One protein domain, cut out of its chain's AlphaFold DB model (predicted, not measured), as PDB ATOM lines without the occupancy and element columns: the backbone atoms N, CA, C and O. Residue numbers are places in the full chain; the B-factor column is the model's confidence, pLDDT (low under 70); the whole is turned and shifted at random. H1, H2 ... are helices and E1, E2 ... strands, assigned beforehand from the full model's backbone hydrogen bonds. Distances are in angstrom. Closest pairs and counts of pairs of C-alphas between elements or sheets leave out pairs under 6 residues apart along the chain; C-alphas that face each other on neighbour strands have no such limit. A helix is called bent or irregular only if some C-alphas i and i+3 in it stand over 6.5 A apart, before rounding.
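AT A GLANCE: This is residues 21 to 147 and 163 to 226 of the 227 residues of an uncharacterized protein of Leptospira jelokensis (UniProt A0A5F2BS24). A five-strand sheet, curled like part of a barrel, stands partly face to face with a three-strand sheet, their strands crossed, as a loose sandwich. H2 and H3 cover the large sheet's face turned away from the small sheet, and H1 and H4 lie at the periphery. The printed part has 191 residues, with four named helices and eight named strands in the order H1 E1 H2 H3 E2 E3 E4 E5 E6 E7 E8 H4, class mixed. The sheets run E1 E2 E6 E4 E5 and E3 E7 E8, both antiparallel. The whole is compact, with a radius of gyration of the C-alphas of 16.2 A and spans of 45 by 44 by 32 A.

IN THESE COORDINATES: Residues 21 to 38 hold no named element. H1, residues 39 to 45, begins at C-alpha 39 (213.553, 135.683, 194.176). E1 is residues 51 to 57, H2 59 to 66, H3 75 to 83 and E2 89 to 97, 25.9 A long. E3 is residues 114 to 117. E4, residues 124 to 137, measures 37.6 A and bends by 59 degrees at residue 133. E5 is residues 140 to 144, E6 166 to 177, 34.7 A long, E7 184 to 191 and E8 197 to 205, 26.3 A long. H4, residues 214 to 224, measures 16.0 A and ends at C-alpha 224 (207.912, 130.054, 180.255).

HOW THE PARTS SIT: In the strongly twisted larger sheet, N 53 and O 95 of E1 and E2 are 2.8 A apart, within hydrogen-bond range. Likewise N 94 and O 172 join E2 and E6 at 2.8 A, and N 128 and O 171 join E4 and E6 at 2.8 A. E4 and E5 form a hairpin, with N 135 and O 142 at 2.9 A. In the smaller sheet, N 116 and O 189 of E3 and E7 are 2.9 A apart, and N 188 and O 200 of the hairpin E7 and E8 2.8 A. The sheets form a sandwich, two sheets face to face, with strands at 55 degrees. The closest C-alphas of E1 and E8, Leu 54 and Phe 200, are 7.6 A apart. H2 lies over E2 at a height over the sheet of 8.6 A; H3, on the same face, lies over E4 at 9.4 A. H2 is irregular, with C-alphas 60 and 63 7.7 A apart. Neither H1 nor H4 is on either sheet. Every O i to N i+4 pair is within hydrogen-bond range in H1 and H3, but 2 of 4 in H2 and 6 of 7 in H4.

THE WHOLE: The C-alphas farthest apart, of Ser 76 and Arg 226, are 46.8 A apart. Residues 148 to 162 are not printed, and C-alphas 147 and 163 are 12.6 A apart across the cut. The link E2 to E3 is long. Mean pLDDT of the printed part is 79.8; 46 residues are under 70, among them 213 to 226.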
ATOM      1  N   ILE A  21     193.823 119.740 201.368       78.31
ATOM      2  CA  ILE A  21     194.459 120.962 201.899       78.31
ATOM      3  C   ILE A  21     193.927 121.280 203.296       78.31
ATOM      4  O   ILE A  21     194.685 121.563 204.216       78.31
ATOM      5  N   SER A  22     192.606 121.284 203.412       77.00
ATOM      6  CA  SER A  22     191.804 121.658 204.577       77.00
ATOM      7  C   SER A  22     190.496 120.861 204.478       77.00
ATOM      8  O   SER A  22     190.171 120.419 203.367       77.00
ATOM      9  N   PRO A  23     189.725 120.644 205.558       79.44
ATOM     10  CA  PRO A  23     188.391 120.068 205.436       79.44
ATOM     11  C   PRO A  23     187.571 120.799 204.354       79.44
ATOM     12  O   PRO A  23     187.437 122.019 204.369       79.44
ATOM     13  N   GLY A  24     187.066 120.054 203.364       78.88
ATOM     14  CA  GLY A  24     186.314 120.623 202.237       78.88
ATOM     15  C   GLY A  24     187.152 121.311 201.145       78.88
ATOM     16  O   GLY A  24     186.584 121.889 200.224       78.88
ATOM     17  N   LEU A  25     188.487 121.249 201.193       84.81
ATOM     18  CA  LEU A  25     189.358 121.827 200.167       84.81
ATOM     19  C   LEU A  25     190.442 120.840 199.739       84.81
ATOM     20  O   LEU A  25     191.206 120.335 200.559       84.81
ATOM     21  N   THR A  26     190.559 120.599 198.437       83.75
ATOM     22  CA  THR A  26     191.516 119.629 197.890       83.75
ATOM     23  C   THR A  26     192.460 120.274 196.881       83.75
ATOM     24  O   THR A  26     192.321 121.438 196.506       83.75
ATOM     25  N   SER A  27     193.442 119.509 196.401       81.19
ATOM     26  CA  SER A  27     194.336 119.930 195.323       81.19
ATOM     27  C   SER A  27     193.624 120.290 194.016       81.19
ATOM     28  O   SER A  27     194.222 121.000 193.215       81.19
ATOM     29  N   GLU A  28     192.393 119.832 193.786       85.25
ATOM     30  CA  GLU A  28     191.610 120.188 192.593       85.25
ATOM     31  C   GLU A  28     191.125 121.635 192.604       85.25
ATOM     32  O   GLU A  28     190.934 122.224 191.546       85.25
ATOM     33  N   ASN A  29     190.965 122.225 193.788       87.81
ATOM     34  CA  ASN A  29     190.578 123.624 193.949       87.81
ATOM     35  C   ASN A  29     191.767 124.585 193.771       87.81
ATOM     36  O   ASN A  29     191.607 125.798 193.906       87.81
ATOM     37  N   ARG A  30     192.973 124.054 193.519       90.12
ATOM     38  CA  ARG A  30     194.194 124.847 193.368       90.12
ATOM     39  C   ARG A  30     194.170 125.621 192.060       90.12
ATOM     40  O   ARG A  30     193.863 125.078 191.003       90.12
ATOM     41  N   ILE A  31     194.573 126.881 192.137       90.81
ATOM     42  CA  ILE A  31     194.711 127.755 190.982       90.81
ATOM     43  C   ILE A  31     196.172 127.785 190.547       90.81
ATOM     44  O   ILE A  31     197.084 127.980 191.358       90.81
ATOM     45  N   GLY A  32     196.390 127.606 189.246       84.75
ATOM     46  CA  GLY A  32     197.711 127.638 188.656       84.75
ATOM     47  C   GLY A  32     198.348 129.020 188.711       84.75
ATOM     48  O   GLY A  32     197.790 130.018 188.255       84.75
ATOM     49  N   LYS A  33     199.567 129.070 189.244       84.81
ATOM     50  CA  LYS A  33     200.390 130.276 189.250       84.81
ATOM     51  C   LYS A  33     201.011 130.482 187.869       84.81
ATOM     52  O   LYS A  33     201.718 129.608 187.374       84.81
ATOM     53  N   THR A  34     200.815 131.651 187.269       80.25
ATOM     54  CA  THR A  34     201.312 131.973 185.920       80.25
ATOM     55  C   THR A  34     202.660 132.698 185.914       80.25
ATOM     56  O   THR A  34     203.292 132.807 184.866       80.25
ATOM     57  N   THR A  35     203.145 133.144 187.077       76.12
ATOM     58  CA  THR A  35     204.397 133.909 187.239       76.12
ATOM     59  C   THR A  35     205.429 133.188 188.109       76.12
ATOM     60  O   THR A  35     205.085 132.592 189.131       76.12
ATOM     61  N   ASN A  36     206.723 133.337 187.804       65.50
ATOM     62  CA  ASN A  36     207.830 132.742 188.576       65.50
ATOM     63  C   ASN A  36     208.588 133.711 189.503       65.50
ATOM     64  O   ASN A  36     209.670 133.375 189.978       65.50
ATOM     65  N   ALA A  37     208.005 134.866 189.834       66.75
ATOM     66  CA  ALA A  37     208.624 135.894 190.674       66.75
ATOM     67  C   ALA A  37     208.780 135.461 192.148       66.75
ATOM     68  O   ALA A  37     207.962 135.811 192.977       66.75
ATOM     69  N   LYS A  38     209.792 134.655 192.495       68.75
ATOM     70  CA  LYS A  38     210.040 134.213 193.887       68.75
ATOM     71  C   LYS A  38     211.275 134.838 194.537       68.75
ATOM     72  O   LYS A  38     211.399 134.797 195.753       68.75
ATOM     73  N   PHE A  39     212.193 135.375 193.733       69.44
ATOM     74  CA  PHE A  39     213.553 135.683 194.176       69.44
ATOM     75  C   PHE A  39     213.612 136.735 195.290       69.44
ATOM     76  O   PHE A  39     214.354 136.549 196.251       69.44
ATOM     77  N   GLU A  40     212.824 137.808 195.192       80.56
ATOM     78  CA  GLU A  40     212.858 138.912 196.161       80.56
ATOM     79  C   GLU A  40     212.352 138.476 197.538       80.56
ATOM     80  O   GLU A  40     213.052 138.671 198.528       80.56
ATOM     81  N   GLU A  41     211.193 137.813 197.602       82.81
ATOM     82  CA  GLU A  41     210.665 137.292 198.868       82.81
ATOM     83  C   GLU A  41     211.576 136.206 199.442       82.81
ATOM     84  O   GLU A  41     211.952 136.272 200.611       82.81
ATOM     85  N   SER A  42     212.010 135.241 198.621       79.31
ATOM     86  CA  SER A  42     212.962 134.214 199.060       79.31
ATOM     87  C   SER A  42     214.223 134.827 199.676       79.31
ATOM     88  O   SER A  42     214.670 134.383 200.733       79.31
ATOM     89  N   SER A  43     214.767 135.877 199.053       80.69
ATOM     90  CA  SER A  43     215.954 136.584 199.541       80.69
ATOM     91  C   SER A  43     215.673 137.361 200.826       80.69
ATOM     92  O   SER A  43     216.463 137.277 201.768       80.69
ATOM     93  N   PHE A  44     214.543 138.073 200.903       80.94
ATOM     94  CA  PHE A  44     214.162 138.844 202.086       80.94
ATOM     95  C   PHE A  44     213.996 137.953 203.318       80.94
ATOM     96  O   PHE A  44     214.541 138.260 204.375       80.94
ATOM     97  N   TYR A  45     213.311 136.817 203.191       76.69
ATOM     98  CA  TYR A  45     213.159 135.872 204.300       76.69
ATOM     99  C   TYR A  45     214.400 134.991 204.513       76.69
ATOM    100  O   TYR A  45     214.492 134.283 205.517       76.69
ATOM    101  N   GLY A  46     215.377 135.045 203.600       73.94
ATOM    102  CA  GLY A  46     216.560 134.185 203.624       73.94
ATOM    103  C   GLY A  46     216.188 132.703 203.549       73.94
ATOM    104  O   GLY A  46     216.805 131.883 204.230       73.94
ATOM    105  N   THR A  47     215.145 132.382 202.781       74.88
ATOM    106  CA  THR A  47     214.594 131.034 202.633       74.88
ATOM    107  C   THR A  47     214.944 130.463 201.266       74.88
ATOM    108  O   THR A  47     214.879 131.147 200.242       74.88
ATOM    109  N   LYS A  48     215.297 129.179 201.238       69.62
ATOM    110  CA  LYS A  48     215.457 128.432 199.985       69.62
ATOM    111  C   LYS A  48     214.111 127.915 199.479       69.62
ATOM    112  O   LYS A  48     213.956 127.710 198.276       69.62
ATOM    113  N   ASN A  49     213.128 127.763 200.369       73.06
ATOM    114  CA  ASN A  49     211.795 127.281 200.046       73.06
ATOM    115  C   ASN A  49     210.740 128.366 200.288       73.06
ATOM    116  O   ASN A  49     210.138 128.433 201.349       73.06
ATOM    117  N   TYR A  50     210.471 129.175 199.260       79.38
ATOM    118  CA  TYR A  50     209.292 130.042 199.222       79.38
ATOM    119  C   TYR A  50     208.228 129.443 198.298       79.38
ATOM    120  O   TYR A  50     208.435 129.257 197.082       79.38
ATOM    121  N   GLN A  51     207.068 129.128 198.865       82.50
ATOM    122  CA  GLN A  51     205.920 128.629 198.116       82.50
ATOM    123  C   GLN A  51     204.719 129.526 198.361       82.50
ATOM    124  O   GLN A  51     204.433 129.877 199.496       82.50
ATOM    125  N   ILE A  52     204.028 129.866 197.275       88.12
ATOM    126  CA  ILE A  52     202.756 130.572 197.315       88.12
ATOM    127  C   ILE A  52     201.739 129.759 196.530       88.12
ATOM    128  O   ILE A  52     201.976 129.412 195.367       88.12
ATOM    129  N   ASN A  53     200.645 129.420 197.192       90.25
ATOM    130  CA  ASN A  53     199.540 128.660 196.637       90.25
ATOM    131  C   ASN A  53     198.254 129.468 196.772       90.25
ATOM    132  O   ASN A  53     198.122 130.303 197.667       90.25
ATOM    133  N   LEU A  54     197.319 129.204 195.870       93.75
ATOM    134  CA  LEU A  54     196.007 129.819 195.869       93.75
ATOM    135  C   LEU A  54     194.968 128.744 195.577       93.75
ATOM    136  O   LEU A  54     195.182 127.898 194.706       93.75
ATOM    137  N   PHE A  55     193.856 128.800 196.293       93.75
ATOM    138  CA  PHE A  55     192.734 127.893 196.128       93.75
ATOM    139  C   PHE A  55     191.436 128.685 196.123       93.75
ATOM    140  O   PHE A  55     191.271 129.610 196.921       93.75
ATOM    141  N   LEU A  56     190.508 128.309 195.248       93.12
ATOM    142  CA  LEU A  56     189.141 128.808 195.334       93.12
ATOM    143  C   LEU A  56     188.388 128.015 196.398       93.12
ATOM    144  O   LEU A  56     188.395 126.784 196.376       93.12
ATOM    145  N   ILE A  57     187.707 128.715 197.299       92.31
ATOM    146  CA  ILE A  57     186.845 128.073 198.280       92.31
ATOM    147  C   ILE A  57     185.424 128.024 197.719       92.31
ATOM    148  O   ILE A  57     184.804 129.053 197.457       92.31
ATOM    149  N   GLU A  58     184.879 126.821 197.571       87.12
ATOM    150  CA  GLU A  58     183.465 126.648 197.239       87.12
ATOM    151  C   GLU A  58     182.583 127.010 198.439       87.12
ATOM    152  O   GLU A  58     182.884 126.655 199.578       87.12
ATOM    153  N   LYS A  59     181.455 127.682 198.181       84.75
ATOM    154  CA  LYS A  59     180.548 128.204 199.220       84.75
ATOM    155  C   LYS A  59     180.089 127.146 200.228       84.75
ATOM    156  O   LYS A  59     179.984 127.431 201.416       84.75
ATOM    157  N   LEU A  60     179.858 125.919 199.761       86.31
ATOM    158  CA  LEU A  60     179.449 124.786 200.599       86.31
ATOM    159  C   LEU A  60     180.514 124.397 201.639       86.31
ATOM    160  O   LEU A  60     180.178 123.826 202.670       86.31
ATOM    161  N   ASN A  61     181.778 124.746 201.393       87.62
ATOM    162  CA  ASN A  61     182.922 124.345 202.207       87.62
ATOM    163  C   ASN A  61     183.416 125.459 203.141       87.62
ATOM    164  O   ASN A  61     184.404 125.257 203.839       87.62
ATOM    165  N   PHE A  62     182.749 126.622 203.189       88.00
ATOM    166  CA  PHE A  62     183.182 127.761 204.015       88.00
ATOM    167  C   PHE A  62     183.371 127.343 205.475       88.00
ATOM    168  O   PHE A  62     184.477 127.454 206.001       88.00
ATOM    169  N   ASN A  63     182.325 126.795 206.101       85.12
ATOM    170  CA  ASN A  63     182.365 126.397 207.512       85.12
ATOM    171  C   ASN A  63     183.464 125.362 207.780       85.12
ATOM    172  O   ASN A  63     184.230 125.520 208.721       85.12
ATOM    173  N   ALA A  64     183.602 124.361 206.904       84.81
ATOM    174  CA  ALA A  64     184.609 123.311 207.047       84.81
ATOM    175  C   ALA A  64     186.043 123.869 207.081       84.81
ATOM    176  O   ALA A  64     186.864 123.403 207.866       84.81
ATOM    177  N   ILE A  65     186.332 124.903 206.284       87.12
ATOM    178  CA  ILE A  65     187.646 125.553 206.287       87.12
ATOM    179  C   ILE A  65     187.827 126.415 207.531       87.12
ATOM    180  O   ILE A  65     188.886 126.374 208.149       87.12
ATOM    181  N   PHE A  66     186.828 127.211 207.916       86.12
ATOM    182  CA  PHE A  66     186.942 128.077 209.092       86.12
ATOM    183  C   PHE A  66     187.057 127.290 210.398       86.12
ATOM    184  O   PHE A  66     187.721 127.751 211.327       86.12
ATOM    185  N   ASP A  67     186.423 126.124 210.467       84.19
ATOM    186  CA  ASP A  67     186.422 125.231 211.624       84.19
ATOM    187  C   ASP A  67     187.525 124.167 211.559       84.19
ATOM    188  O   ASP A  67     187.554 123.269 212.398       84.19
ATOM    189  N   ASP A  68     188.463 124.278 210.608       81.81
ATOM    190  CA  ASP A  68     189.659 123.437 210.577       81.81
ATOM    191  C   ASP A  68     190.427 123.604 211.902       81.81
ATOM    192  O   ASP A  68     190.910 124.705 212.190       81.81
ATOM    193  N   PRO A  69     190.573 122.540 212.712       74.81
ATOM    194  CA  PRO A  69     191.212 122.626 214.025       74.81
ATOM    195  C   PRO A  69     192.693 123.014 213.945       74.81
ATOM    196  O   PRO A  69     193.280 123.419 214.945       74.81
ATOM    197  N   ASN A  70     193.307 122.907 212.765       75.38
ATOM    198  CA  ASN A  70     194.698 123.284 212.545       75.38
ATOM    199  C   ASN A  70     194.872 124.785 212.233       75.38
ATOM    200  O   ASN A  70     196.002 125.267 212.174       75.38
ATOM    201  N   ASN A  71     193.783 125.537 212.026       77.56
ATOM    202  CA  ASN A  71     193.840 126.988 211.858       77.56
ATOM    203  C   ASN A  71     194.052 127.673 213.215       77.56
ATOM    204  O   ASN A  71     193.135 127.773 214.028       77.56
ATOM    205  N   ILE A  72     195.251 128.207 213.443       78.69
ATOM    206  CA  ILE A  72     195.580 128.937 214.671       78.69
ATOM    207  C   ILE A  72     195.300 130.427 214.455       78.69
ATOM    208  O   ILE A  72     195.965 131.079 213.644       78.69
ATOM    209  N   ILE A  73     194.323 130.966 215.188       82.31
ATOM    210  CA  ILE A  73     193.936 132.381 215.151       82.31
ATOM    211  C   ILE A  73     193.249 132.816 216.449       82.31
ATOM    212  O   ILE A  73     192.685 132.001 217.175       82.31
ATOM    213  N   ASP A  74     193.239 134.121 216.709       79.19
ATOM    214  CA  ASP A  74     192.361 134.714 217.713       79.19
ATOM    215  C   ASP A  74     190.868 134.583 217.331       79.19
ATOM    216  O   ASP A  74     190.441 134.945 216.227       79.19
ATOM    217  N   GLN A  75     190.052 134.092 218.270       82.69
ATOM    218  CA  GLN A  75     188.633 133.809 218.034       82.69
ATOM    219  C   GLN A  75     187.811 135.075 217.747       82.69
ATOM    220  O   GLN A  75     186.842 135.018 216.985       82.69
ATOM    221  N   SER A  76     188.178 136.223 218.326       85.50
ATOM    222  CA  SER A  76     187.461 137.480 218.088       85.50
ATOM    223  C   SER A  76     187.669 137.959 216.650       85.50
ATOM    224  O   SER A  76     186.703 138.328 215.980       85.50
ATOM    225  N   ASN A  77     188.892 137.827 216.129       84.81
ATOM    226  CA  ASN A  77     189.206 138.117 214.733       84.81
ATOM    227  C   ASN A  77     188.444 137.184 213.782       84.81
ATOM    228  O   ASN A  77     187.837 137.664 212.821       84.81
ATOM    229  N   LYS A  78     188.406 135.874 214.081       87.62
ATOM    230  CA  LYS A  78     187.618 134.890 213.315       87.62
ATOM    231  C   LYS A  78     186.145 135.292 213.252       87.62
ATOM    232  O   LYS A  78     185.593 135.429 212.162       87.62
ATOM    233  N   ASN A  79     185.524 135.534 214.404       88.81
ATOM    234  CA  ASN A  79     184.105 135.880 214.484       88.81
ATOM    235  C   ASN A  79     183.795 137.196 213.748       88.81
ATOM    236  O   ASN A  79     182.815 137.273 213.009       88.81
ATOM    237  N   ASN A  80     184.651 138.212 213.893       90.38
ATOM    238  CA  ASN A  80     184.497 139.486 213.193       90.38
ATOM    239  C   ASN A  80     184.558 139.319 211.672       90.38
ATOM    240  O   ASN A  80     183.765 139.928 210.956       90.38
ATOM    241  N   PHE A  81     185.472 138.496 211.157       92.06
ATOM    242  CA  PHE A  81     185.541 138.229 209.724       92.06
ATOM    243  C   PHE A  81     184.304 137.472 209.232       92.06
ATOM    244  O   PHE A  81     183.682 137.911 208.266       92.06
ATOM    245  N   LEU A  82     183.912 136.397 209.928       90.44
ATOM    246  CA  LEU A  82     182.758 135.559 209.583       90.44
ATOM    247  C   LEU A  82     181.447 136.347 209.525       90.44
ATOM    248  O   LEU A  82     180.710 136.238 208.548       90.44
ATOM    249  N   ASN A  83     181.192 137.198 210.521       90.31
ATOM    250  CA  ASN A  83     179.977 138.018 210.590       90.31
ATOM    251  C   ASN A  83     179.856 139.021 209.432       90.31
ATOM    252  O   ASN A  83     178.768 139.518 209.153       90.31
ATOM    253  N   ASN A  84     180.966 139.331 208.759       90.56
ATOM    254  CA  ASN A  84     181.002 140.249 207.628       90.56
ATOM    255  C   ASN A  84     180.913 139.540 206.267       90.56
ATOM    256  O   ASN A  84     180.975 140.225 205.243       90.56
ATOM    257  N   ILE A  85     180.821 138.208 206.216       90.88
ATOM    258  CA  ILE A  85     180.689 137.460 204.960       90.88
ATOM    259  C   ILE A  85     179.238 137.529 204.488       90.88
ATOM    260  O   ILE A  85     178.312 137.126 205.190       90.88
ATOM    261  N   LYS A  86     179.042 138.033 203.272       90.38
ATOM    262  CA  LYS A  86     177.749 138.065 202.593       90.38
ATOM    263  C   LYS A  86     177.586 136.849 201.699       90.38
ATOM    264  O   LYS A  86     178.544 136.214 201.270       90.38
ATOM    265  N   GLU A  87     176.341 136.578 201.335       83.81
ATOM    266  CA  GLU A  87     176.011 135.484 200.427       83.81
ATOM    267  C   GLU A  87     176.642 135.636 199.028       83.81
ATOM    268  O   GLU A  87     176.940 134.647 198.354       83.81
ATOM    269  N   SER A  88     176.839 136.885 198.605       87.62
ATOM    270  CA  SER A  88     177.465 137.275 197.346       87.62
ATOM    271  C   SER A  88     178.990 137.339 197.414       87.62
ATOM    272  O   SER A  88     179.598 137.771 196.443       87.62
ATOM    273  N   ASP A  89     179.620 136.974 198.528       91.88
ATOM    274  CA  ASP A  89     181.074 137.051 198.643       91.88
ATOM    275  C   ASP A  89     181.733 135.785 198.075       91.88
ATOM    276  O   ASP A  89     181.223 134.667 198.193       91.88
ATOM    277  N   ILE A  90     182.902 135.967 197.462       92.56
ATOM    278  CA  ILE A  90     183.780 134.885 197.011       92.56
ATOM    279  C   ILE A  90     185.008 134.869 197.907       92.56
ATOM    280  O   ILE A  90     185.573 135.920 198.222       92.56
ATOM    281  N   LEU A  91     185.431 133.666 198.291       95.25
ATOM    282  CA  LEU A  91     186.588 133.464 199.145       95.25
ATOM    283  C   LEU A  91     187.684 132.679 198.427       95.25
ATOM    284  O   LEU A  91     187.429 131.687 197.741       95.25
ATOM    285  N   PHE A  92     188.921 133.102 198.654       95.75
ATOM    286  CA  PHE A  92     190.116 132.376 198.248       95.75
ATOM    287  C   PHE A  92     190.959 132.058 199.473       95.75
ATOM    288  O   PHE A  92     191.107 132.902 200.355       95.75
ATOM    289  N   LEU A  93     191.556 130.869 199.497       94.94
ATOM    290  CA  LEU A  93     192.615 130.534 200.439       94.94
ATOM    291  C   LEU A  93     193.960 130.763 199.754       94.94
ATOM    292  O   LEU A  93     194.285 130.093 198.775       94.94
ATOM    293  N   SER A  94     194.751 131.694 200.271       94.19
ATOM    294  CA  SER A  94     196.156 131.847 199.910       94.19
ATOM    295  C   SER A  94     197.024 131.185 200.970       94.19
ATOM    296  O   SER A  94     196.785 131.370 202.157       94.19
ATOM    297  N   GLU A  95     198.038 130.431 200.553       90.12
ATOM    298  CA  GLU A  95     199.017 129.846 201.470       90.12
ATOM    299  C   GLU A  95     200.421 130.278 201.096       90.12
ATOM    300  O   GLU A  95     200.834 130.112 199.945       90.12
ATOM    301  N   ILE A  96     201.162 130.789 202.074       88.12
ATOM    302  CA  ILE A  96     202.552 131.200 201.916       88.12
ATOM    303  C   ILE A  96     203.399 130.426 202.925       88.12
ATOM    304  O   ILE A  96     203.214 130.548 204.136       88.12
ATOM    305  N   CYS A  97     204.317 129.613 202.414       80.94
ATOM    306  CA  CYS A  97     205.132 128.690 203.200       80.94
ATOM    307  C   CYS A  97     206.623 129.013 203.061       80.94
ATOM    308  O   CYS A  97     207.085 129.349 201.964       80.94
ATOM    309  N   PHE A  98     207.356 128.848 204.167       76.56
ATOM    310  CA  PHE A  98     208.783 129.161 204.317       76.56
ATOM    311  C   PHE A  98     209.526 128.027 205.034       76.56
ATOM    312  O   PHE A  98     208.902 127.127 205.592       76.56
ATOM    313  N   ASP A  99     210.857 128.090 205.087       70.00
ATOM    314  CA  ASP A  99     211.658 127.153 205.888       70.00
ATOM    315  C   ASP A  99     211.357 127.261 207.405       70.00
ATOM    316  O   ASP A  99     211.269 128.360 207.967       70.00
ATOM    317  N   LYS A 100     211.272 126.101 208.079       61.22
ATOM    318  CA  LYS A 100     210.928 125.901 209.507       61.22
ATOM    319  C   LYS A 100     211.615 126.869 210.478       61.22
ATOM    320  O   LYS A 100     210.987 127.390 211.397       61.22
ATOM    321  N   GLU A 101     212.907 127.129 210.290       58.38
ATOM    322  CA  GLU A 101     213.721 127.879 211.256       58.38
ATOM    323  C   GLU A 101     213.468 129.397 211.263       58.38
ATOM    324  O   GLU A 101     214.013 130.112 212.109       58.38
ATOM    325  N   LYS A 102     212.676 129.933 210.326       59.72
ATOM    326  CA  LYS A 102     212.571 131.390 210.136       59.72
ATOM    327  C   LYS A 102     211.368 132.046 210.809       59.72
ATOM    328  O   LYS A 102     211.488 133.217 211.156       59.72
ATOM    329  N   PHE A 103     210.315 131.295 211.145       55.97
ATOM    330  CA  PHE A 103     209.196 131.802 211.964       55.97
ATOM    331  C   PHE A 103     209.633 132.286 213.352       55.97
ATOM    332  O   PHE A 103     208.999 133.159 213.931       55.97
ATOM    333  N   ARG A 104     210.729 131.741 213.893       54.97
ATOM    334  CA  ARG A 104     211.245 132.122 215.218       54.97
ATOM    335  C   ARG A 104     212.124 133.374 215.203       54.97
ATOM    336  O   ARG A 104     212.356 133.953 216.254       54.97
ATOM    337  N   ASN A 105     212.647 133.756 214.037       50.09
ATOM    338  CA  ASN A 105     213.789 134.669 213.937       50.09
ATOM    339  C   ASN A 105     213.472 136.001 213.244       50.09
ATOM    340  O   ASN A 105     214.310 136.902 213.279       50.09
ATOM    341  N   ARG A 106     212.322 136.130 212.568       56.94
ATOM    342  CA  ARG A 106     211.916 137.353 211.862       56.94
ATOM    343  C   ARG A 106     210.408 137.551 211.942       56.94
ATOM    344  O   ARG A 106     209.656 136.587 211.835       56.94
ATOM    345  N   GLU A 107     209.992 138.804 212.092       62.53
ATOM    346  CA  GLU A 107     208.591 139.196 211.971       62.53
ATOM    347  C   GLU A 107     208.135 138.977 210.524       62.53
ATOM    348  O   GLU A 107     208.787 139.423 209.576       62.53
ATOM    349  N   LEU A 108     207.053 138.223 210.356       71.62
ATOM    350  CA  LEU A 108     206.464 137.965 209.052       71.62
ATOM    351  C   LEU A 108     205.492 139.093 208.736       71.62
ATOM    352  O   LEU A 108     204.478 139.250 209.409       71.62
ATOM    353  N   ASP A 109     205.766 139.851 207.682       80.31
ATOM    354  CA  ASP A 109     204.903 140.939 207.232       80.31
ATOM    355  C   ASP A 109     203.893 140.476 206.178       80.31
ATOM    356  O   ASP A 109     203.510 141.206 205.265       80.31
ATOM    357  N   ILE A 110     203.435 139.233 206.314       79.75
ATOM    358  CA  ILE A 110     202.472 138.613 205.399       79.75
ATOM    359  C   ILE A 110     201.126 139.345 205.452       79.75
ATOM    360  O   ILE A 110     200.460 139.499 204.427       79.75
ATOM    361  N   TYR A 111     200.811 139.949 206.598       82.38
ATOM    362  CA  TYR A 111     199.678 140.854 206.762       82.38
ATOM    363  C   TYR A 111     199.714 142.064 205.819       82.38
ATOM    364  O   TYR A 111     198.659 142.620 205.514       82.38
ATOM    365  N   LEU A 112     200.877 142.431 205.271       88.62
ATOM    366  CA  LEU A 112     201.024 143.495 204.276       88.62
ATOM    367  C   LEU A 112     200.834 143.020 202.824       88.62
ATOM    368  O   LEU A 112     200.927 143.834 201.907       88.62
ATOM    369  N   TYR A 113     200.585 141.729 202.580       92.50
ATOM    370  CA  TYR A 113     200.307 141.230 201.233       92.50
ATOM    371  C   TYR A 113     198.947 141.736 200.756       92.50
ATOM    372  O   TYR A 113     197.946 141.630 201.473       92.50
ATOM    373  N   ASP A 114     198.932 142.247 199.531       95.31
ATOM    374  CA  ASP A 114     197.766 142.827 198.879       95.31
ATOM    375  C   ASP A 114     197.223 141.883 197.799       95.31
ATOM    376  O   ASP A 114     197.968 141.090 197.212       95.31
ATOM    377  N   TYR A 115     195.921 141.959 197.541       96.94
ATOM    378  CA  TYR A 115     195.210 141.009 196.693       96.94
ATOM    379  C   TYR A 115     194.236 141.728 195.768       96.94
ATOM    380  O   TYR A 115     193.353 142.446 196.223       96.94
ATOM    381  N   SER A 116     194.313 141.440 194.470       97.25
ATOM    382  CA  SER A 116     193.349 141.957 193.499       97.25
ATOM    383  C   SER A 116     192.801 140.863 192.594       97.25
ATOM    384  O   SER A 116     193.532 139.971 192.170       97.25
ATOM    385  N   LEU A 117     191.510 140.938 192.285       97.12
ATOM    386  CA  LEU A 117     190.807 140.045 191.372       97.12
ATOM    387  C   LEU A 117     190.296 140.868 190.192       97.12
ATOM    388  O   LEU A 117     189.521 141.801 190.379       97.12
ATOM    389  N   ASN A 118     190.765 140.553 188.984       96.31
ATOM    390  CA  ASN A 118     190.424 141.282 187.756       96.31
ATOM    391  C   ASN A 118     190.603 142.813 187.876       96.31
ATOM    392  O   ASN A 118     189.849 143.585 187.296       96.31
ATOM    393  N   GLY A 119     191.602 143.256 188.648       94.69
ATOM    394  CA  GLY A 119     191.890 144.674 188.895       94.69
ATOM    395  C   GLY A 119     191.138 145.302 190.074       94.69
ATOM    396  O   GLY A 119     191.450 146.430 190.447       94.69
ATOM    397  N   HIS A 120     190.206 144.587 190.705       97.25
ATOM    398  CA  HIS A 120     189.506 145.045 191.903       97.25
ATOM    399  C   HIS A 120     190.221 144.582 193.168       97.25
ATOM    400  O   HIS A 120     190.597 143.416 193.276       97.25
ATOM    401  N   GLN A 121     190.389 145.484 194.129       96.88
ATOM    402  CA  GLN A 121     191.017 145.161 195.408       96.88
ATOM    403  C   GLN A 121     190.120 144.285 196.282       96.88
ATOM    404  O   GLN A 121     188.889 144.336 196.194       96.88
ATOM    405  N   PHE A 122     190.751 143.476 197.128       96.19
ATOM    406  CA  PHE A 122     190.045 142.656 198.103       96.19
ATOM    407  C   PHE A 122     189.255 143.518 199.100       96.19
ATOM    408  O   PHE A 122     189.628 144.644 199.417       96.19
ATOM    409  N   LEU A 123     188.145 142.978 199.603       95.31
ATOM    410  CA  LEU A 123     187.276 143.675 200.554       95.31
ATOM    411  C   LEU A 123     187.768 143.526 201.991       95.31
ATOM    412  O   LEU A 123     187.706 144.458 202.785       95.31
ATOM    413  N   ASN A 124     188.169 142.308 202.344       94.44
ATOM    414  CA  ASN A 124     188.692 141.975 203.659       94.44
ATOM    415  C   ASN A 124     189.524 140.692 203.573       94.44
ATOM    416  O   ASN A 124     189.318 139.878 202.671       94.44
ATOM    417  N   LYS A 125     190.430 140.482 204.523       94.31
ATOM    418  CA  LYS A 125     191.159 139.223 204.671       94.31
ATOM    419  C   LYS A 125     191.325 138.872 206.140       94.31
ATOM    420  O   LYS A 125     191.258 139.737 207.007       94.31
ATOM    421  N   ILE A 126     191.570 137.602 206.397       91.81
ATOM    422  CA  ILE A 126     191.915 137.093 207.717       91.81
ATOM    423  C   ILE A 126     193.053 136.093 207.585       91.81
ATOM    424  O   ILE A 126     193.106 135.349 206.606       91.81
ATOM    425  N   GLU A 127     193.969 136.103 208.547       88.06
ATOM    426  CA  GLU A 127     195.208 135.333 208.489       88.06
ATOM    427  C   GLU A 127     195.285 134.334 209.636       88.06
ATOM    428  O   GLU A 127     195.047 134.677 210.792       88.06
ATOM    429  N   TYR A 128     195.631 133.101 209.294       82.56
ATOM    430  CA  TYR A 128     195.799 131.978 210.196       82.56
ATOM    431  C   TYR A 128     197.232 131.486 210.102       82.56
ATOM    432  O   TYR A 128     197.831 131.427 209.022       82.56
ATOM    433  N   ILE A 129     197.753 131.050 211.236       78.19
ATOM    434  CA  ILE A 129     198.966 130.250 211.267       78.19
ATOM    435  C   ILE A 129     198.551 128.791 211.075       78.19
ATOM    436  O   ILE A 129     197.656 128.308 211.767       78.19
ATOM    437  N   TYR A 130     199.196 128.096 210.137       76.94
ATOM    438  CA  TYR A 130     198.905 126.696 209.846       76.94
ATOM    439  C   TYR A 130     200.171 125.837 209.872       76.94
ATOM    440  O   TYR A 130     201.029 125.984 208.992       76.94
ATOM    441  N   PRO A 131     200.327 124.945 210.862       70.62
ATOM    442  CA  PRO A 131     201.438 124.011 210.895       70.62
ATOM    443  C   PRO A 131     201.184 122.842 209.936       70.62
ATOM    444  O   PRO A 131     200.150 122.182 209.981       70.62
ATOM    445  N   TYR A 132     202.159 122.564 209.082       71.94
ATOM    446  CA  TYR A 132     202.207 121.393 208.220       71.94
ATOM    447  C   TYR A 132     203.291 120.432 208.691       71.94
ATOM    448  O   TYR A 132     204.430 120.838 208.943       71.94
ATOM    449  N   SER A 133     202.967 119.143 208.713       65.44
ATOM    450  CA  SER A 133     203.992 118.101 208.663       65.44
ATOM    451  C   SER A 133     204.734 118.195 207.327       65.44
ATOM    452  O   SER A 133     204.215 118.715 206.334       65.44
ATOM    453  N   PHE A 134     205.972 117.722 207.275       65.56
ATOM    454  CA  PHE A 134     206.735 117.727 206.035       65.56
ATOM    455  C   PHE A 134     207.736 116.581 205.998       65.56
ATOM    456  O   PHE A 134     208.203 116.102 207.028       65.56
ATOM    457  N   THR A 135     208.116 116.199 204.784       66.31
ATOM    458  CA  THR A 135     209.277 115.351 204.530       66.31
ATOM    459  C   THR A 135     210.369 116.143 203.831       66.31
ATOM    460  O   THR A 135     210.123 116.936 202.916       66.31
ATOM    461  N   GLU A 136     211.606 115.917 204.261       66.19
ATOM    462  CA  GLU A 136     212.800 116.476 203.639       66.19
ATOM    463  C   GLU A 136     213.499 115.426 202.777       66.19
ATOM    464  O   GLU A 136     213.778 114.307 203.210       66.19
ATOM    465  N   LYS A 137     213.819 115.798 201.534       67.75
ATOM    466  CA  LYS A 137     214.675 115.003 200.646       67.75
ATOM    467  C   LYS A 137     215.758 115.899 200.055       67.75
ATOM    468  O   LYS A 137     215.549 116.576 199.046       67.75
ATOM    469  N   GLY A 138     216.928 115.906 200.692       71.44
ATOM    470  CA  GLY A 138     218.008 116.839 200.363       71.44
ATOM    471  C   GLY A 138     217.623 118.269 200.750       71.44
ATOM    472  O   GLY A 138     217.259 118.516 201.888       71.44
ATOM    473  N   THR A 139     217.675 119.212 199.806       62.31
ATOM    474  CA  THR A 139     217.264 120.615 200.037       62.31
ATOM    475  C   THR A 139     215.773 120.874 199.808       62.31
ATOM    476  O   THR A 139     215.309 121.999 199.998       62.31
ATOM    477  N   LYS A 140     215.023 119.864 199.349       62.78
ATOM    478  CA  LYS A 140     213.609 119.999 199.003       62.78
ATOM    479  C   LYS A 140     212.737 119.599 200.189       62.78
ATOM    480  O   LYS A 140     212.803 118.455 200.638       62.78
ATOM    481  N   ILE A 141     211.872 120.520 200.602       65.44
ATOM    482  CA  ILE A 141     210.789 120.275 201.555       65.44
ATOM    483  C   ILE A 141     209.519 119.932 200.770       65.44
ATOM    484  O   ILE A 141     209.113 120.672 199.866       65.44
ATOM    485  N   GLN A 142     208.892 118.809 201.109       70.31
ATOM    486  CA  GLN A 142     207.569 118.434 200.628       70.31
ATOM    487  C   GLN A 142     206.586 118.484 201.797       70.31
ATOM    488  O   GLN A 142     206.728 117.738 202.759       70.31
ATOM    489  N   LEU A 143     205.595 119.375 201.705       69.88
ATOM    490  CA  LEU A 143     204.544 119.486 202.714       69.88
ATOM    491  C   LEU A 143     203.683 118.225 202.690       69.88
ATOM    492  O   LEU A 143     203.125 117.860 201.650       69.88
ATOM    493  N   GLU A 144     203.560 117.595 203.846       68.00
ATOM    494  CA  GLU A 144     202.581 116.557 204.102       68.00
ATOM    495  C   GLU A 144     201.324 117.261 204.583       68.00
ATOM    496  O   GLU A 144     201.235 117.775 205.700       68.00
ATOM    497  N   ARG A 145     200.368 117.381 203.667       65.75
ATOM    498  CA  ARG A 145     199.099 118.018 203.982       65.75
ATOM    499  C   ARG A 145     198.351 117.172 205.009       65.75
ATOM    500  O   ARG A 145     198.507 115.948 204.990       65.75
ATOM    501  N   PRO A 146     197.571 117.792 205.903       56.69
ATOM    502  CA  PRO A 146     197.014 117.072 207.029       56.69
ATOM    503  C   PRO A 146     196.118 115.947 206.531       56.69
ATOM    504  O   PRO A 146     195.174 116.160 205.771       56.69
ATOM    505  N   LEU A 147     196.422 114.734 206.981       44.59
ATOM    506  CA  LEU A 147     195.433 113.676 207.016       44.59
ATOM    507  C   LEU A 147     194.415 114.091 208.075       44.59
ATOM    508  O   LEU A 147     194.782 114.304 209.230       44.59
ATOM    509  N   SER A 163     204.832 114.672 213.326       40.19
ATOM    510  CA  SER A 163     206.294 114.565 213.407       40.19
ATOM    511  C   SER A 163     206.857 115.611 214.380       40.19
ATOM    512  O   SER A 163     206.285 116.693 214.510       40.19
ATOM    513  N   GLU A 164     207.976 115.318 215.056       43.72
ATOM    514  CA  GLU A 164     208.612 116.270 215.996       43.72
ATOM    515  C   GLU A 164     208.909 117.640 215.343       43.72
ATOM    516  O   GLU A 164     209.032 118.656 216.030       43.72
ATOM    517  N   ASP A 165     208.921 117.675 214.005       53.12
ATOM    518  CA  ASP A 165     209.188 118.826 213.163       53.12
ATOM    519  C   ASP A 165     207.985 119.217 212.285       53.12
ATOM    520  O   ASP A 165     207.417 118.382 211.581       53.12
ATOM    521  N   PHE A 166     207.641 120.511 212.281       60.97
ATOM    522  CA  PHE A 166     206.601 121.118 211.441       60.97
ATOM    523  C   PHE A 166     207.146 122.322 210.657       60.97
ATOM    524  O   PHE A 166     208.018 123.049 211.139       60.97
ATOM    525  N   VAL A 167     206.615 122.561 209.457       66.31
ATOM    526  CA  VAL A 167     206.780 123.811 208.703       66.31
ATOM    527  C   VAL A 167     205.527 124.638 208.908       66.31
ATOM    528  O   VAL A 167     204.417 124.141 208.780       66.31
ATOM    529  N   THR A 168     205.691 125.912 209.234       69.44
ATOM    530  CA  THR A 168     204.543 126.803 209.394       69.44
ATOM    531  C   THR A 168     204.268 127.515 208.074       69.44
ATOM    532  O   THR A 168     205.189 127.983 207.404       69.44
ATOM    533  N   CYS A 169     203.003 127.588 207.687       79.25
ATOM    534  CA  CYS A 169     202.542 128.419 206.587       79.25
ATOM    535  C   CYS A 169     201.605 129.492 207.130       79.25
ATOM    536  O   CYS A 169     200.848 129.258 208.072       79.25
ATOM    537  N   SER A 170     201.639 130.666 206.509       84.81
ATOM    538  CA  SER A 170     200.599 131.668 206.696       84.81
ATOM    539  C   SER A 170     199.486 131.397 205.701       84.81
ATOM    540  O   SER A 170     199.730 131.341 204.492       84.81
ATOM    541  N   ARG A 171     198.274 131.213 206.212       88.62
ATOM    542  CA  ARG A 171     197.060 131.044 205.422       88.62
ATOM    543  C   ARG A 171     196.250 132.321 205.484       88.62
ATOM    544  O   ARG A 171     195.860 132.728 206.568       88.62
ATOM    545  N   SER A 172     195.928 132.909 204.344       92.56
ATOM    546  CA  SER A 172     195.045 134.070 204.283       92.56
ATOM    547  C   SER A 172     193.758 133.680 203.570       92.56
ATOM    548  O   SER A 172     193.799 133.266 202.411       92.56
ATOM    549  N   ILE A 173     192.616 133.809 204.246       94.56
ATOM    550  CA  ILE A 173     191.309 133.739 203.588       94.56
ATOM    551  C   ILE A 173     190.956 135.149 203.142       94.56
ATOM    552  O   ILE A 173     190.818 136.058 203.961       94.56
ATOM    553  N   VAL A 174     190.846 135.329 201.832       96.31
ATOM    554  CA  VAL A 174     190.685 136.631 201.188       96.31
ATOM    555  C   VAL A 174     189.305 136.717 200.566       96.31
ATOM    556  O   VAL A 174     188.872 135.794 199.878       96.31
ATOM    557  N   LYS A 175     188.629 137.837 200.812       95.88
ATOM    558  CA  LYS A 175     187.243 138.075 200.430       95.88
ATOM    559  C   LYS A 175     187.132 139.081 199.295       95.88
ATOM    560  O   LYS A 175     187.670 140.184 199.392       95.88
ATOM    561  N   PHE A 176     186.358 138.730 198.277       96.12
ATOM    562  CA  PHE A 176     186.001 139.594 197.152       96.12
ATOM    563  C   PHE A 176     184.486 139.631 196.956       96.12
ATOM    564  O   PHE A 176     183.784 138.701 197.346       96.12
ATOM    565  N   ASP A 177     183.998 140.689 196.309       93.31
ATOM    566  CA  ASP A 177     182.626 140.727 195.805       93.31
ATOM    567  C   ASP A 177     182.498 139.792 194.589       93.31
ATOM    568  O   ASP A 177     183.375 139.779 193.720       93.31
ATOM    569  N   LYS A 178     181.402 139.031 194.481       88.81
ATOM    570  CA  LYS A 178     181.107 138.206 193.298       88.81
ATOM    571  C   LYS A 178     181.033 139.013 192.005       88.81
ATOM    572  O   LYS A 178     181.274 138.449 190.944       88.81
ATOM    573  N   LEU A 179     180.748 140.310 192.065       90.88
ATOM    574  CA  LEU A 179     180.772 141.187 190.893       90.88
ATOM    575  C   LEU A 179     182.176 141.374 190.300       90.88
ATOM    576  O   LEU A 179     182.293 141.753 189.141       90.88
ATOM    577  N   PHE A 180     183.242 141.100 191.058       90.94
ATOM    578  CA  PHE A 180     184.624 141.197 190.561       90.94
ATOM    579  C   PHE A 180     185.056 139.967 189.763       90.94
ATOM    580  O   PHE A 180     186.168 139.913 189.241       90.94
ATOM    581  N   TYR A 181     184.187 138.970 189.683       85.12
ATOM    582  CA  TYR A 181     184.423 137.682 189.071       85.12
ATOM    583  C   TYR A 181     183.597 137.557 187.792       85.12
ATOM    584  O   TYR A 181     182.406 137.860 187.768       85.12
ATOM    585  N   ASN A 182     184.235 137.081 186.727       89.25
ATOM    586  CA  ASN A 182     183.651 136.986 185.397       89.25
ATOM    587  C   ASN A 182     183.352 135.532 185.031       89.25
ATOM    588  O   ASN A 182     184.092 134.618 185.395       89.25
ATOM    589  N   GLU A 183     182.309 135.318 184.236       92.31
ATOM    590  CA  GLU A 183     182.178 134.080 183.470       92.31
ATOM    591  C   GLU A 183     183.321 134.014 182.438       92.31
ATOM    592  O   GLU A 183     183.624 135.002 181.765       92.31
ATOM    593  N   GLY A 184     183.995 132.869 182.326       92.56
ATOM    594  CA  GLY A 184     185.215 132.725 181.534       92.56
ATOM    595  C   GLY A 184     186.490 133.015 182.332       92.56
ATOM    596  O   GLY A 184     186.658 132.530 183.451       92.56
ATOM    597  N   LYS A 185     187.449 133.725 181.723       93.12
ATOM    598  CA  LYS A 185     188.797 133.904 182.284       93.12
ATOM    599  C   LYS A 185     188.818 134.955 183.400       93.12
ATOM    600  O   LYS A 185     188.319 136.062 183.232       93.12
ATOM    601  N   ASN A 186     189.495 134.617 184.490       94.56
ATOM    602  CA  ASN A 186     189.753 135.469 185.640       94.56
ATOM    603  C   ASN A 186     191.239 135.443 185.992       94.56
ATOM    604  O   ASN A 186     191.922 134.440 185.766       94.56
ATOM    605  N   THR A 187     191.716 136.527 186.593       95.62
ATOM    606  CA  THR A 187     193.088 136.641 187.079       95.62
ATOM    607  C   THR A 187     193.092 137.228 188.484       95.62
ATOM    608  O   THR A 187     192.602 138.336 188.707       95.62
ATOM    609  N   LEU A 188     193.680 136.489 189.423       96.75
ATOM    610  CA  LEU A 188     193.983 136.966 190.767       96.75
ATOM    611  C   LEU A 188     195.466 137.311 190.859       96.75
ATOM    612  O   LEU A 188     196.331 136.535 190.453       96.75
ATOM    613  N   ILE A 189     195.756 138.477 191.417       96.12
ATOM    614  CA  ILE A 189     197.101 138.975 191.650       96.12
ATOM    615  C   ILE A 189     197.337 139.100 193.152       96.12
ATOM    616  O   ILE A 189     196.562 139.750 193.850       96.12
ATOM    617  N   ILE A 190     198.441 138.528 193.627       95.06
ATOM    618  CA  ILE A 190     198.973 138.743 194.974       95.06
ATOM    619  C   ILE A 190     200.216 139.615 194.850       95.06
ATOM    620  O   ILE A 190     201.155 139.254 194.134       95.06
ATOM    621  N   LYS A 191     200.235 140.748 195.545       93.75
ATOM    622  CA  LYS A 191     201.357 141.683 195.557       93.75
ATOM    623  C   LYS A 191     202.002 141.703 196.933       93.75
ATOM    624  O   LYS A 191     201.325 141.863 197.944       93.75
ATOM    625  N   THR A 192     203.316 141.550 196.962       91.62
ATOM    626  CA  THR A 192     204.073 141.534 198.214       91.62
ATOM    627  C   THR A 192     204.544 142.933 198.610       91.62
ATOM    628  O   THR A 192     204.587 143.837 197.764       91.62
ATOM    629  N   PRO A 193     204.992 143.122 199.865       88.38
ATOM    630  CA  PRO A 193     205.569 144.385 200.334       88.38
ATOM    631  C   PRO A 193     206.812 144.816 199.548       88.38
ATOM    632  O   PRO A 193     207.082 146.008 199.405       88.38
ATOM    633  N   ARG A 194     207.544 143.857 198.965       89.56
ATOM    634  CA  ARG A 194     208.702 144.121 198.095       89.56
ATOM    635  C   ARG A 194     208.319 144.363 196.638       89.56
ATOM    636  O   ARG A 194     209.197 144.526 195.805       89.56
ATOM    637  N   LYS A 195     207.020 144.483 196.336       86.12
ATOM    638  CA  LYS A 195     206.457 144.726 194.998       86.12
ATOM    639  C   LYS A 195     206.587 143.546 194.030       86.12
ATOM    640  O   LYS A 195     206.231 143.706 192.863       86.12
ATOM    641  N   SER A 196     206.988 142.367 194.506       88.56
ATOM    642  CA  SER A 196     206.843 141.134 193.738       88.56
ATOM    643  C   SER A 196     205.363 140.862 193.476       88.56
ATOM    644  O   SER A 196     204.511 141.060 194.346       88.56
ATOM    645  N   GLN A 197     205.053 140.410 192.262       90.94
ATOM    646  CA  GLN A 197     203.688 140.151 191.824       90.94
ATOM    647  C   GLN A 197     203.526 138.691 191.408       90.94
ATOM    648  O   GLN A 197     204.236 138.191 190.532       90.94
ATOM    649  N   PHE A 198     202.552 138.020 192.017       91.69
ATOM    650  CA  PHE A 198     202.155 136.662 191.680       91.69
ATOM    651  C   PHE A 198     200.800 136.673 190.992       91.69
ATOM    652  O   PHE A 198     199.824 137.114 191.588       91.69
ATOM    653  N   SER A 199     200.736 136.180 189.760       92.56
ATOM    654  CA  SER A 199     199.487 136.076 189.006       92.56
ATOM    655  C   SER A 199     198.987 134.635 188.987       92.56
ATOM    656  O   SER A 199     199.776 133.691 188.880       92.56
ATOM    657  N   PHE A 200     197.673 134.486 189.084       93.69
ATOM    658  CA  PHE A 200     196.949 133.224 189.125       93.69
ATOM    659  C   PHE A 200     195.765 133.321 188.172       93.69
ATOM    660  O   PHE A 200     194.846 134.103 188.410       93.69
ATOM    661  N   ASP A 201     195.789 132.541 187.096       92.44
ATOM    662  CA  ASP A 201     194.734 132.574 186.084       92.44
ATOM    663  C   ASP A 201     193.805 131.372 186.271       92.44
ATOM    664  O   ASP A 201     194.260 130.245 186.481       92.44
ATOM    665  N   PHE A 202     192.497 131.597 186.170       92.50
ATOM    666  CA  PHE A 202     191.494 130.540 186.255       92.50
ATOM    667  C   PHE A 202     190.269 130.808 185.394       92.50
ATOM    668  O   PHE A 202     190.074 131.916 184.895       92.50
ATOM    669  N   VAL A 203     189.469 129.763 185.183       92.00
ATOM    670  CA  VAL A 203     188.301 129.801 184.306       92.00
ATOM    671  C   VAL A 203     187.067 129.350 185.056       92.00
ATOM    672  O   VAL A 203     187.104 128.399 185.836       92.00
ATOM    673  N   ILE A 204     185.981 130.056 184.788       91.00
ATOM    674  CA  ILE A 204     184.667 129.820 185.353       91.00
ATOM    675  C   ILE A 204     183.717 129.483 184.221       91.00
ATOM    676  O   ILE A 204     183.678 130.200 183.222       91.00
ATOM    677  N   LYS A 205     182.977 128.390 184.388       89.81
ATOM    678  CA  LYS A 205     181.984 127.903 183.436       89.81
ATOM    679  C   LYS A 205     180.679 127.606 184.153       89.81
ATOM    680  O   LYS A 205     180.655 126.825 185.101       89.81
ATOM    681  N   ASN A 206     179.592 128.202 183.688       86.38
ATOM    682  CA  ASN A 206     178.262 128.134 184.279       86.38
ATOM    683  C   ASN A 206     178.274 128.493 185.775       86.38
ATOM    684  O   ASN A 206     177.625 127.837 186.589       86.38
ATOM    685  N   GLY A 207     179.067 129.503 186.152       82.44
ATOM    686  CA  GLY A 207     179.248 129.901 187.549       82.44
ATOM    687  C   GLY A 207     180.061 128.931 188.417       82.44
ATOM    688  O   GLY A 207     180.207 129.192 189.611       82.44
ATOM    689  N   LEU A 208     180.612 127.852 187.852       85.12
ATOM    690  CA  LEU A 208     181.450 126.874 188.547       85.12
ATOM    691  C   LEU A 208     182.916 127.008 188.140       85.12
ATOM    692  O   LEU A 208     183.241 127.331 186.999       85.12
ATOM    693  N   PHE A 209     183.812 126.724 189.078       87.75
ATOM    694  CA  PHE A 209     185.246 126.703 188.828       87.75
ATOM    695  C   PHE A 209     185.659 125.497 187.995       87.75
ATOM    696  O   PHE A 209     185.365 124.350 188.336       87.75
ATOM    697  N   GLU A 210     186.379 125.761 186.908       87.69
ATOM    698  CA  GLU A 210     186.983 124.719 186.095       87.69
ATOM    699  C   GLU A 210     188.279 124.241 186.759       87.69
ATOM    700  O   GLU A 210     189.288 124.954 186.790       87.69
ATOM    701  N   LYS A 211     188.231 123.021 187.306       84.38
ATOM    702  CA  LYS A 211     189.370 122.361 187.954       84.38
ATOM    703  C   LYS A 211     190.556 122.304 186.997       84.38
ATOM    704  O   LYS A 211     190.424 121.880 185.850       84.38
ATOM    705  N   GLN A 212     191.723 122.712 187.483       75.19
ATOM    706  CA  GLN A 212     192.946 122.740 186.687       75.19
ATOM    707  C   GLN A 212     193.813 121.523 186.993       75.19
ATOM    708  O   GLN A 212     193.960 121.122 188.149       75.19
ATOM    709  N   ASN A 213     194.426 120.956 185.957       66.06
ATOM    710  CA  ASN A 213     195.320 119.824 186.129       66.06
ATOM    711  C   ASN A 213     196.679 120.306 186.670       66.06
ATOM    712  O   ASN A 213     197.383 121.088 186.025       66.06
ATOM    713  N   ASN A 214     197.045 119.868 187.878       57.69
ATOM    714  CA  ASN A 214     198.233 120.365 188.590       57.69
ATOM    715  C   ASN A 214     199.556 120.041 187.871       57.69
ATOM    716  O   ASN A 214     200.514 120.806 187.992       57.69
ATOM    717  N   GLU A 215     199.607 118.941 187.116       50.50
ATOM    718  CA  GLU A 215     200.797 118.519 186.361       50.50
ATOM    719  C   GLU A 215     201.115 119.490 185.206       50.50
ATOM    720  O   GLU A 215     202.277 119.848 185.000       50.50
ATOM    721  N   ASP A 216     200.090 120.025 184.534       47.91
ATOM    722  CA  ASP A 216     200.243 120.969 183.418       47.91
ATOM    723  C   ASP A 216     200.665 122.374 183.882       47.91
ATOM    724  O   ASP A 216     201.375 123.093 183.174       47.91
ATOM    725  N   ILE A 217     200.273 122.774 185.094       52.94
ATOM    726  CA  ILE A 217     200.624 124.072 185.693       52.94
ATOM    727  C   ILE A 217     202.131 124.151 185.991       52.94
ATOM    728  O   ILE A 217     202.801 125.138 185.654       52.94
ATOM    729  N   ASP A 218     202.689 123.105 186.604       47.34
ATOM    730  CA  ASP A 218     204.114 123.046 186.946       47.34
ATOM    731  C   ASP A 218     204.998 122.869 185.696       47.34
ATOM    732  O   ASP A 218     206.145 123.329 185.679       47.34
ATOM    733  N   LEU A 219     204.477 122.249 184.630       39.06
ATOM    734  CA  LEU A 219     205.177 122.109 183.351       39.06
ATOM    735  C   LEU A 219     205.199 123.432 182.562       39.06
ATOM    736  O   LEU A 219     206.265 123.888 182.136       39.06
ATOM    737  N   ASN A 220     204.045 124.094 182.423       41.59
ATOM    738  CA  ASN A 220     203.911 125.341 181.660       41.59
ATOM    739  C   ASN A 220     204.652 126.518 182.308       41.59
ATOM    740  O   ASN A 220     205.237 127.349 181.608       41.59
ATOM    741  N   SER A 221     204.679 126.580 183.642       49.84
ATOM    742  CA  SER A 221     205.453 127.598 184.362       49.84
ATOM    743  C   SER A 221     206.964 127.419 184.175       49.84
ATOM    744  O   SER A 221     207.678 128.413 184.036       49.84
ATOM    745  N   LYS A 222     207.471 126.178 184.105       46.44
ATOM    746  CA  LYS A 222     208.893 125.896 183.835       46.44
ATOM    747  C   LYS A 222     209.303 126.246 182.408       46.44
ATOM    748  O   LYS A 222     210.397 126.778 182.217       46.44
ATOM    749  N   LEU A 223     208.444 125.969 181.426       43.28
ATOM    750  CA  LEU A 223     208.708 126.281 180.018       43.28
ATOM    751  C   LEU A 223     208.788 127.795 179.776       43.28
ATOM    752  O   LEU A 223     209.721 128.249 179.124       43.28
ATOM    753  N   LYS A 224     207.890 128.585 180.380       44.56
ATOM    754  CA  LYS A 224     207.912 130.054 180.255       44.56
ATOM    755  C   LYS A 224     209.122 130.729 180.904       44.56
ATOM    756  O   LYS A 224     209.504 131.794 180.454       44.56
ATOM    757  N   SER A 225     209.727 130.143 181.941       44.66
ATOM    758  CA  SER A 225     210.947 130.701 182.560       44.66
ATOM    759  C   SER A 225     212.254 130.352 181.849       44.66
ATOM    760  O   SER A 225     213.314 130.774 182.303       44.66
ATOM    761  N   ARG A 226     212.201 129.514 180.808       38.81
ATOM    762  CA  ARG A 226     213.370 129.117 180.008       38.81
ATOM    763  C   ARG A 226     213.453 129.843 178.659       38.81
ATOM    764  O   ARG A 226     214.393 129.579 177.915       38.81
TER     765      ARG A 226